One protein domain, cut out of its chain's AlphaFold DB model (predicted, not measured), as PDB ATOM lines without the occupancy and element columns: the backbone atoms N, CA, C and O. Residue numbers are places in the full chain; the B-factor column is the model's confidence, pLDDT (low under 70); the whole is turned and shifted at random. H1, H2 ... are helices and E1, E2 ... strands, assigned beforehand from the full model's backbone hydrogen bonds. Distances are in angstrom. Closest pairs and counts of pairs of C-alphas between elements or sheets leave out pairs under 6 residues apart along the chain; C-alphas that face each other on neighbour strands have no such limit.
ATOM      1  N   GLN A  27      42.656  21.509  18.444       83.81
ATOM      2  CA  GLN A  27      42.706  22.873  17.909       83.81
ATOM      3  C   GLN A  27      43.375  23.889  18.850       83.81
ATOM      4  O   GLN A  27      43.962  24.860  18.379       83.81
ATOM      5  N   ASP A  28      43.359  23.622  20.157       88.88
ATOM      6  CA  ASP A  28      43.941  24.493  21.181       88.88
ATOM      7  C   ASP A  28      45.407  24.132  21.476       88.88
ATOM      8  O   ASP A  28      46.122  24.852  22.173       88.88
ATOM      9  N   THR A  29      45.896  23.016  20.922       88.75
ATOM     10  CA  THR A  29      47.274  22.571  21.136       88.75
ATOM     11  C   THR A  29      48.272  23.407  20.330       88.75
ATOM     12  O   THR A  29      48.069  23.704  19.153       88.75
ATOM     13  N   ILE A  30      49.437  23.690  20.924       90.88
ATOM     14  CA  ILE A  30      50.562  24.357  20.236       90.88
ATOM     15  C   ILE A  30      50.968  23.595  18.967       90.88
ATOM     16  O   ILE A  30      51.246  24.198  17.936       90.88
ATOM     17  N   LEU A  31      50.959  22.263  19.028       86.50
ATOM     18  CA  LEU A  31      51.262  21.408  17.883       86.50
ATOM     19  C   LEU A  31      50.298  21.641  16.710       86.50
ATOM     20  O   LEU A  31      50.746  21.636  15.570       86.50
ATOM     21  N   PHE A  32      49.002  21.858  16.964       85.44
ATOM     22  CA  PHE A  32      48.053  22.191  15.899       85.44
ATOM     23  C   PHE A  32      48.385  23.546  15.276       85.44
ATOM     24  O   PHE A  32      48.422  23.661  14.056       85.44
ATOM     25  N   ARG A  33      48.709  24.552  16.096       87.44
ATOM     26  CA  ARG A  33      49.124  25.866  15.593       87.44
ATOM     27  C   ARG A  33      50.365  25.776  14.697       87.44
ATOM     28  O   ARG A  33      50.357  26.357  13.618       87.44
ATOM     29  N   ILE A  34      51.392  25.033  15.114       86.75
ATOM     30  CA  ILE A  34      52.614  24.825  14.317       86.75
ATOM     31  C   ILE A  34      52.277  24.141  12.988       86.75
ATOM     32  O   ILE A  34      52.710  24.611  11.940       86.75
ATOM     33  N   GLU A  35      51.455  23.087  13.008       83.12
ATOM     34  CA  GLU A  35      51.006  22.427  11.777       83.12
ATOM     35  C   GLU A  35      50.297  23.410  10.838       83.12
ATOM     36  O   GLU A  35      50.643  23.482   9.663       83.12
ATOM     37  N   GLN A  36      49.358  24.220  11.338       82.44
ATOM     38  CA  GLN A  36      48.672  25.219  10.509       82.44
ATOM     39  C   GLN A  36      49.633  26.280   9.946       82.44
ATOM     40  O   GLN A  36      49.451  26.741   8.820       82.44
ATOM     41  N   GLU A  37      50.666  26.667  10.698       84.25
ATOM     42  CA  GLU A  37      51.699  27.596  10.231       84.25
ATOM     43  C   GLU A  37      52.564  26.984   9.111       84.25
ATOM     44  O   GLU A  37      52.848  27.666   8.124       84.25
ATOM     45  N   GLU A  38      52.921  25.697   9.196       82.88
ATOM     46  CA  GLU A  38      53.672  24.987   8.144       82.88
ATOM     47  C   GLU A  38      52.890  24.873   6.823       82.88
ATOM     48  O   GLU A  38      53.475  24.918   5.728       82.88
ATOM     49  N   LEU A  39      51.559  24.800   6.927       80.31
ATOM     50  CA  LEU A  39      50.622  24.793   5.804       80.31
ATOM     51  C   LEU A  39      50.435  26.157   5.143       80.31
ATOM     52  O   LEU A  39      49.638  26.289   4.219       80.31
ATOM     53  N   VAL A  40      51.185  27.177   5.549       85.12
ATOM     54  CA  VAL A  40      51.195  28.475   4.880       85.12
ATOM     55  C   VAL A  40      52.569  28.729   4.260       85.12
ATOM     56  O   VAL A  40      53.618  28.441   4.834       85.12
ATOM     57  N   LYS A  41      52.587  29.277   3.043       85.38
ATOM     58  CA  LYS A  41      53.776  29.902   2.452       85.38
ATOM     59  C   LYS A  41      53.571  31.400   2.351       85.38
ATOM     60  O   LYS A  41      52.481  31.843   2.010       85.38
ATOM     61  N   LEU A  42      54.636  32.161   2.567       89.31
ATOM     62  CA  LEU A  42      54.688  33.555   2.150       89.31
ATOM     63  C   LEU A  42      55.269  33.624   0.738       89.31
ATOM     64  O   LEU A  42      56.362  33.115   0.487       89.31
ATOM     65  N   VAL A  43      54.507  34.213  -0.177       89.94
ATOM     66  CA  VAL A  43      54.916  34.504  -1.551       89.94
ATOM     67  C   VAL A  43      54.999  36.015  -1.686       89.94
ATOM     68  O   VAL A  43      54.016  36.706  -1.440       89.94
ATOM     69  N   ASN A  44      56.165  36.531  -2.064       92.56
ATOM     70  CA  ASN A  44      56.338  37.963  -2.273       92.56
ATOM     71  C   ASN A  44      55.868  38.327  -3.679       92.56
ATOM     72  O   ASN A  44      56.432  37.856  -4.665       92.56
ATOM     73  N   VAL A  45      54.845  39.170  -3.757       90.56
ATOM     74  CA  VAL A  45      54.315  39.698  -5.014       90.56
ATOM     75  C   VAL A  45      54.725  41.160  -5.131       90.56
ATOM     76  O   VAL A  45      54.554  41.926  -4.184       90.56
ATOM     77  N   CYS A  46      55.276  41.553  -6.277       91.06
ATOM     78  CA  CYS A  46      55.562  42.957  -6.559       91.06
ATOM     79  C   CYS A  46      54.271  43.676  -6.961       91.06
ATOM     80  O   CYS A  46      53.527  43.168  -7.801       91.06
ATOM     81  N   VAL A  47      54.018  44.859  -6.396       90.62
ATOM     82  CA  VAL A  47      52.870  45.685  -6.794       90.62
ATOM     83  C   VAL A  47      53.035  46.105  -8.261       90.62
ATOM     84  O   VAL A  47      54.015  46.791  -8.571       90.62
ATOM     85  N   PRO A  48      52.114  45.717  -9.164       88.38
ATOM     86  CA  PRO A  48      52.214  46.057 -10.577       88.38
ATOM     87  C   PRO A  48      51.849  47.523 -10.843       88.38
ATOM     88  O   PRO A  48      51.082  48.142 -10.102       88.38
ATOM     89  N   GLU A  49      52.370  48.064 -11.944       87.94
ATOM     90  CA  GLU A  49      51.929  49.348 -12.497       87.94
ATOM     91  C   GLU A  49      50.486  49.251 -13.020       87.94
ATOM     92  O   GLU A  49      50.075  48.220 -13.550       87.94
ATOM     93  N   GLY A  50      49.703  50.329 -12.886       82.25
ATOM     94  CA  GLY A  50      48.341  50.389 -13.437       82.25
ATOM     95  C   GLY A  50      47.303  49.544 -12.690       82.25
ATOM     96  O   GLY A  50      46.306  49.126 -13.279       82.25
ATOM     97  N   MET A  51      47.529  49.278 -11.403       83.81
ATOM     98  CA  MET A  51      46.590  48.545 -10.557       83.81
ATOM     99  C   MET A  51      45.210  49.226 -10.521       83.81
ATOM    100  O   MET A  51      45.110  50.430 -10.296       83.81
ATOM    101  N   MET A  52      44.144  48.446 -10.720       78.69
ATOM    102  CA  MET A  52      42.763  48.929 -10.616       78.69
ATOM    103  C   MET A  52      42.427  49.376  -9.180       78.69
ATOM    104  O   MET A  52      43.062  48.936  -8.223       78.69
ATOM    105  N   GLU A  53      41.385  50.200  -9.016       82.19
ATOM    106  CA  GLU A  53      40.938  50.718  -7.705       82.19
ATOM    107  C   GLU A  53      40.637  49.611  -6.680       82.19
ATOM    108  O   GLU A  53      40.828  49.798  -5.483       82.19
ATOM    109  N   ASN A  54      40.230  48.424  -7.143       85.75
ATOM    110  CA  ASN A  54      39.972  47.256  -6.296       85.75
ATOM    111  C   ASN A  54      41.241  46.530  -5.809       85.75
ATOM    112  O   ASN A  54      41.133  45.545  -5.080       85.75
ATOM    113  N   ARG A  55      42.429  46.972  -6.243       87.44
ATOM    114  CA  ARG A  55      43.745  46.428  -5.888       87.44
ATOM    115  C   ARG A  55      43.866  44.905  -5.981       87.44
ATOM    116  O   ARG A  55      44.580  44.288  -5.192       87.44
ATOM    117  N   LEU A  56      43.205  44.294  -6.961       90.38
ATOM    118  CA  LEU A  56      43.245  42.849  -7.169       90.38
ATOM    119  C   LEU A  56      44.414  42.458  -8.079       90.38
ATOM    120  O   LEU A  56      44.576  43.013  -9.166       90.38
ATOM    121  N   VAL A  57      45.212  41.484  -7.646       89.31
ATOM    122  CA  VAL A  57      46.261  40.850  -8.452       89.31
ATOM    123  C   VAL A  57      45.949  39.379  -8.615       89.31
ATOM    124  O   VAL A  57      45.708  38.666  -7.640       89.31
ATOM    125  N   THR A  58      46.018  38.932  -9.861       90.44
ATOM    126  CA  THR A  58      46.029  37.519 -10.206       90.44
ATOM    127  C   THR A  58      47.469  37.073 -10.433       90.44
ATOM    128  O   THR A  58      48.175  37.662 -11.250       90.44
ATOM    129  N   PHE A  59      47.890  35.997  -9.778       88.19
ATOM    130  CA  PHE A  59      49.154  35.324 -10.080       88.19
ATOM    131  C   PHE A  59      48.989  33.805 -10.055       88.19
ATOM    132  O   PHE A  59      48.061  33.275  -9.442       88.19
ATOM    133  N   VAL A  60      49.888  33.096 -10.737       85.38
ATOM    134  CA  VAL A  60      49.940  31.632 -10.710       85.38
ATOM    135  C   VAL A  60      51.063  31.202  -9.779       85.38
ATOM    136  O   VAL A  60      52.212  31.604  -9.946       85.38
ATOM    137  N   TYR A  61      50.729  30.389  -8.785       81.50
ATOM    138  CA  TYR A  61      51.690  29.798  -7.864       81.50
ATOM    139  C   TYR A  61      51.328  28.327  -7.655       81.50
ATOM    140  O   TYR A  61      50.171  28.002  -7.407       81.50
ATOM    141  N   ASP A  62      52.314  27.438  -7.802       74.38
ATOM    142  CA  ASP A  62      52.125  25.981  -7.695       74.38
ATOM    143  C   ASP A  62      50.998  25.442  -8.606       74.38
ATOM    144  O   ASP A  62      50.139  24.658  -8.202       74.38
ATOM    145  N   GLY A  63      50.949  25.948  -9.846       70.06
ATOM    146  CA  GLY A  63      49.947  25.565 -10.850       70.06
ATOM    147  C   GLY A  63      48.517  26.033 -10.551       70.06
ATOM    148  O   GLY A  63      47.597  25.666 -11.278       70.06
ATOM    149  N   LYS A  64      48.304  26.838  -9.502       77.00
ATOM    150  CA  LYS A  64      46.994  27.390  -9.139       77.00
ATOM    151  C   LYS A  64      46.954  28.894  -9.346       77.00
ATOM    152  O   LYS A  64      47.902  29.611  -9.026       77.00
ATOM    153  N   ARG A  65      45.819  29.369  -9.855       84.56
ATOM    154  CA  ARG A  65      45.512  30.793  -9.966       84.56
ATOM    155  C   ARG A  65      45.059  31.318  -8.604       84.56
ATOM    156  O   ARG A  65      44.134  30.774  -8.006       84.56
ATOM    157  N   HIS A  66      45.712  32.373  -8.138       88.69
ATOM    158  CA  HIS A  66      45.386  33.075  -6.905       88.69
ATOM    159  C   HIS A  66      44.961  34.499  -7.231       88.69
ATOM    160  O   HIS A  66      45.709  35.222  -7.884       88.69
ATOM    161  N   ASP A  67      43.792  34.891  -6.730       91.44
ATOM    162  CA  ASP A  67      43.273  36.251  -6.831       91.44
ATOM    163  C   ASP A  67      43.330  36.884  -5.439       91.44
ATOM    164  O   ASP A  67      42.658  36.433  -4.508       91.44
ATOM    165  N   VAL A  68      44.192  37.888  -5.270       90.00
ATOM    166  CA  VAL A  68      44.495  38.478  -3.961       90.00
ATOM    167  C   VAL A  68      44.424  39.994  -4.026       90.00
ATOM    168  O   VAL A  68      44.914  40.614  -4.967       90.00
ATOM    169  N   VAL A  69      43.827  40.592  -2.997       91.44
ATOM    170  CA  VAL A  69      43.766  42.046  -2.830       91.44
ATOM    171  C   VAL A  69      45.014  42.521  -2.094       91.44
ATOM    172  O   VAL A  69      45.309  42.043  -0.995       91.44
ATOM    173  N   ILE A  70      45.754  43.457  -2.687       90.06
ATOM    174  CA  ILE A  70      46.926  44.057  -2.041       90.06
ATOM    175  C   ILE A  70      46.468  45.095  -1.004       90.06
ATOM    176  O   ILE A  70      45.698  45.992  -1.355       90.06
ATOM    177  N   PRO A  71      46.968  45.028   0.246       88.56
ATOM    178  CA  PRO A  71      46.638  46.003   1.280       88.56
ATOM    179  C   PRO A  71      47.001  47.445   0.911       88.56
ATOM    180  O   PRO A  71      47.957  47.713   0.177       88.56
ATOM    181  N   GLU A  72      46.262  48.393   1.480       85.69
ATOM    182  CA  GLU A  72      46.571  49.824   1.412       85.69
ATOM    183  C   GLU A  72      47.968  50.147   1.972       85.69
ATOM    184  O   GLU A  72      48.453  49.481   2.883       85.69
ATOM    185  N   GLY A  73      48.636  51.146   1.386       85.31
ATOM    186  CA  GLY A  73      49.958  51.618   1.832       85.31
ATOM    187  C   GLY A  73      51.175  51.063   1.080       85.31
ATOM    188  O   GLY A  73      52.266  51.591   1.266       85.31
ATOM    189  N   PHE A  74      51.012  50.061   0.209       87.62
ATOM    190  CA  PHE A  74      52.096  49.595  -0.666       87.62
ATOM    191  C   PHE A  74      52.137  50.354  -1.993       87.62
ATOM    192  O   PHE A  74      51.119  50.434  -2.690       87.62
ATOM    193  N   GLU A  75      53.317  50.850  -2.352       89.69
ATOM    194  CA  GLU A  75      53.580  51.544  -3.616       89.69
ATOM    195  C   GLU A  75      53.971  50.570  -4.736       89.69
ATOM    196  O   GLU A  75      54.386  49.435  -4.492       89.69
ATOM    197  N   VAL A  76      53.854  51.032  -5.983       90.50
ATOM    198  CA  VAL A  76      54.283  50.290  -7.177       90.50
ATOM    199  C   VAL A  76      55.739  49.833  -7.028       90.50
ATOM    200  O   VAL A  76      56.606  50.598  -6.612       90.50
ATOM    201  N   GLY A  77      56.005  48.570  -7.361       89.38
ATOM    202  CA  GLY A  77      57.334  47.963  -7.255       89.38
ATOM    203  C   GLY A  77      57.713  47.458  -5.858       89.38
ATOM    204  O   GLY A  77      58.699  46.729  -5.735       89.38
ATOM    205  N   GLN A  78      56.940  47.763  -4.809       92.12
ATOM    206  CA  GLN A  78      57.172  47.192  -3.479       92.12
ATOM    207  C   GLN A  78      56.749  45.718  -3.418       92.12
ATOM    208  O   GLN A  78      55.836  45.285  -4.123       92.12
ATOM    209  N   GLN A  79      57.412  44.939  -2.558       92.62
ATOM    210  CA  GLN A  79      57.087  43.529  -2.336       92.62
ATOM    211  C   GLN A  79      56.078  43.371  -1.202       92.62
ATOM    212  O   GLN A  79      56.289  43.860  -0.093       92.62
ATOM    213  N   VAL A  80      55.019  42.617  -1.474       92.00
ATOM    214  CA  VAL A  80      53.945  42.326  -0.528       92.00
ATOM    215  C   VAL A  80      53.956  40.831  -0.212       92.00
ATOM    216  O   VAL A  80      53.816  40.024  -1.137       92.00
ATOM    217  N   PRO A  81      54.121  40.426   1.061       92.69
ATOM    218  CA  PRO A  81      54.088  39.021   1.441       92.69
ATOM    219  C   PRO A  81      52.641  38.520   1.487       92.69
ATOM    220  O   PRO A  81      51.866  38.860   2.381       92.69
ATOM    221  N   ILE A  82      52.279  37.670   0.532       91.06
ATOM    222  CA  ILE A  82      50.966  37.036   0.442       91.06
ATOM    223  C   ILE A  82      51.012  35.645   1.072       91.06
ATOM    224  O   ILE A  82      51.868  34.824   0.738       91.06
ATOM    225  N   ARG A  83      50.069  35.360   1.978       89.56
ATOM    226  CA  ARG A  83      49.896  34.031   2.585       89.56
ATOM    227  C   ARG A  83      49.153  33.116   1.615       89.56
ATOM    228  O   ARG A  83      47.960  33.283   1.396       89.56
ATOM    229  N   VAL A  84      49.854  32.126   1.076       86.94
ATOM    230  CA  VAL A  84      49.284  31.074   0.230       86.94
ATOM    231  C   VAL A  84      49.158  29.792   1.045       86.94
ATOM    232  O   VAL A  84      50.128  29.347   1.660       86.94
ATOM    233  N   GLN A  85      47.967  29.193   1.053       80.38
ATOM    234  CA  GLN A  85      47.746  27.890   1.678       80.38
ATOM    235  C   GLN A  85      48.429  26.796   0.854       80.38
ATOM    236  O   GLN A  85      48.181  26.649  -0.343       80.38
ATOM    237  N   LYS A  86      49.284  26.020   1.509       75.88
ATOM    238  CA  LYS A  86      49.861  24.791   0.976       75.88
ATOM    239  C   LYS A  86      48.943  23.630   1.315       75.88
ATOM    240  O   LYS A  86      48.339  23.584   2.384       75.88
TER     241      LYS A  86
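What this domain is: This is residues 27 to 86 of the 173 residues of the protein "Hypothetical protein" of Brandtodinium nutricula (UniProt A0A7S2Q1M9). Two narrow antiparallel ribbons of two strands each, E1 with E4 and the hairpin E2 with E3, are joined at one end by two nine-residue links and have little contact with each other. The short helix H1 leads into E1 beyond the opposite end of the E1 and E4 ribbon, where residues 28 to 35, of which 30 to 35 belong to H1, stick out free of the rest. The printed part has 60 residues, with one named helix and four named strands in the order H1, E1, E2, E3, E4; the class is mixed, helices and strands. The whole is loose, with a radius of gyration of the C-alphas of 14.1 A, and elongated, spanning 44 by 27 by 17 A.

Where its parts are: H1 is residues 30 to 38, beginning with C-alpha 30 at (50.562, 24.357, 20.236), and is 12.5 A from first to last C-alpha. E1, residues 40 to 46, is 19.0 A long and ends with C-alpha 46 at (55.562, 42.957, -6.559). E2 is residues 56 to 61, 15.6 A long, and E3 is residues 64 to 69, 16.3 A long. E4, residues 79 to 85, is 18.7 A long and ends with C-alpha 85 at (47.746, 27.890, 1.678).

How they stand to each other: A tight link of one residue joins H1 to E1, and H1 is apart from E2, E3 and E4. In H1 every O i to N i+4 pair is within hydrogen-bond range. E1 and E4 are antiparallel neighbours, with 149 degrees between their directions. Their C-alphas 44 and 81 face each other at 4.5 A, and N 41 and O 84 are within hydrogen-bond range at 2.8 A, as are N 82 and O 43 at 2.8 A. E2 and E3 form a hairpin with a tight link of two residues and 153 degrees between their directions. C-alphas 56 and 69 face each other at 4.4 A; N 57 and O 68, at 2.8 A, and N 64 and O 61, at 3.0 A, are within hydrogen-bond range. Between the two ribbons, E3 and E4 have 1 pair of C-alphas within 8 A, those of Val 68 and Ile 82, 8.0 A apart. E1 and E2 are only just apart, with their closest C-alphas at 8.5 A. E1 is apart from E3, and E2 is apart from E4.

The domain as a whole: The two C-alphas farthest apart are those of Thr 29 and Gly 50, at 44.4 A. Without the residues that stand free, the body spans 39 by 23 by 18 A. The links E1 to E2 and E3 to E4, with 9 residues each, are short, and no link is long. The printed part has no cut. The mean pLDDT of the printed part is 86.6, and no printed residue is under 70.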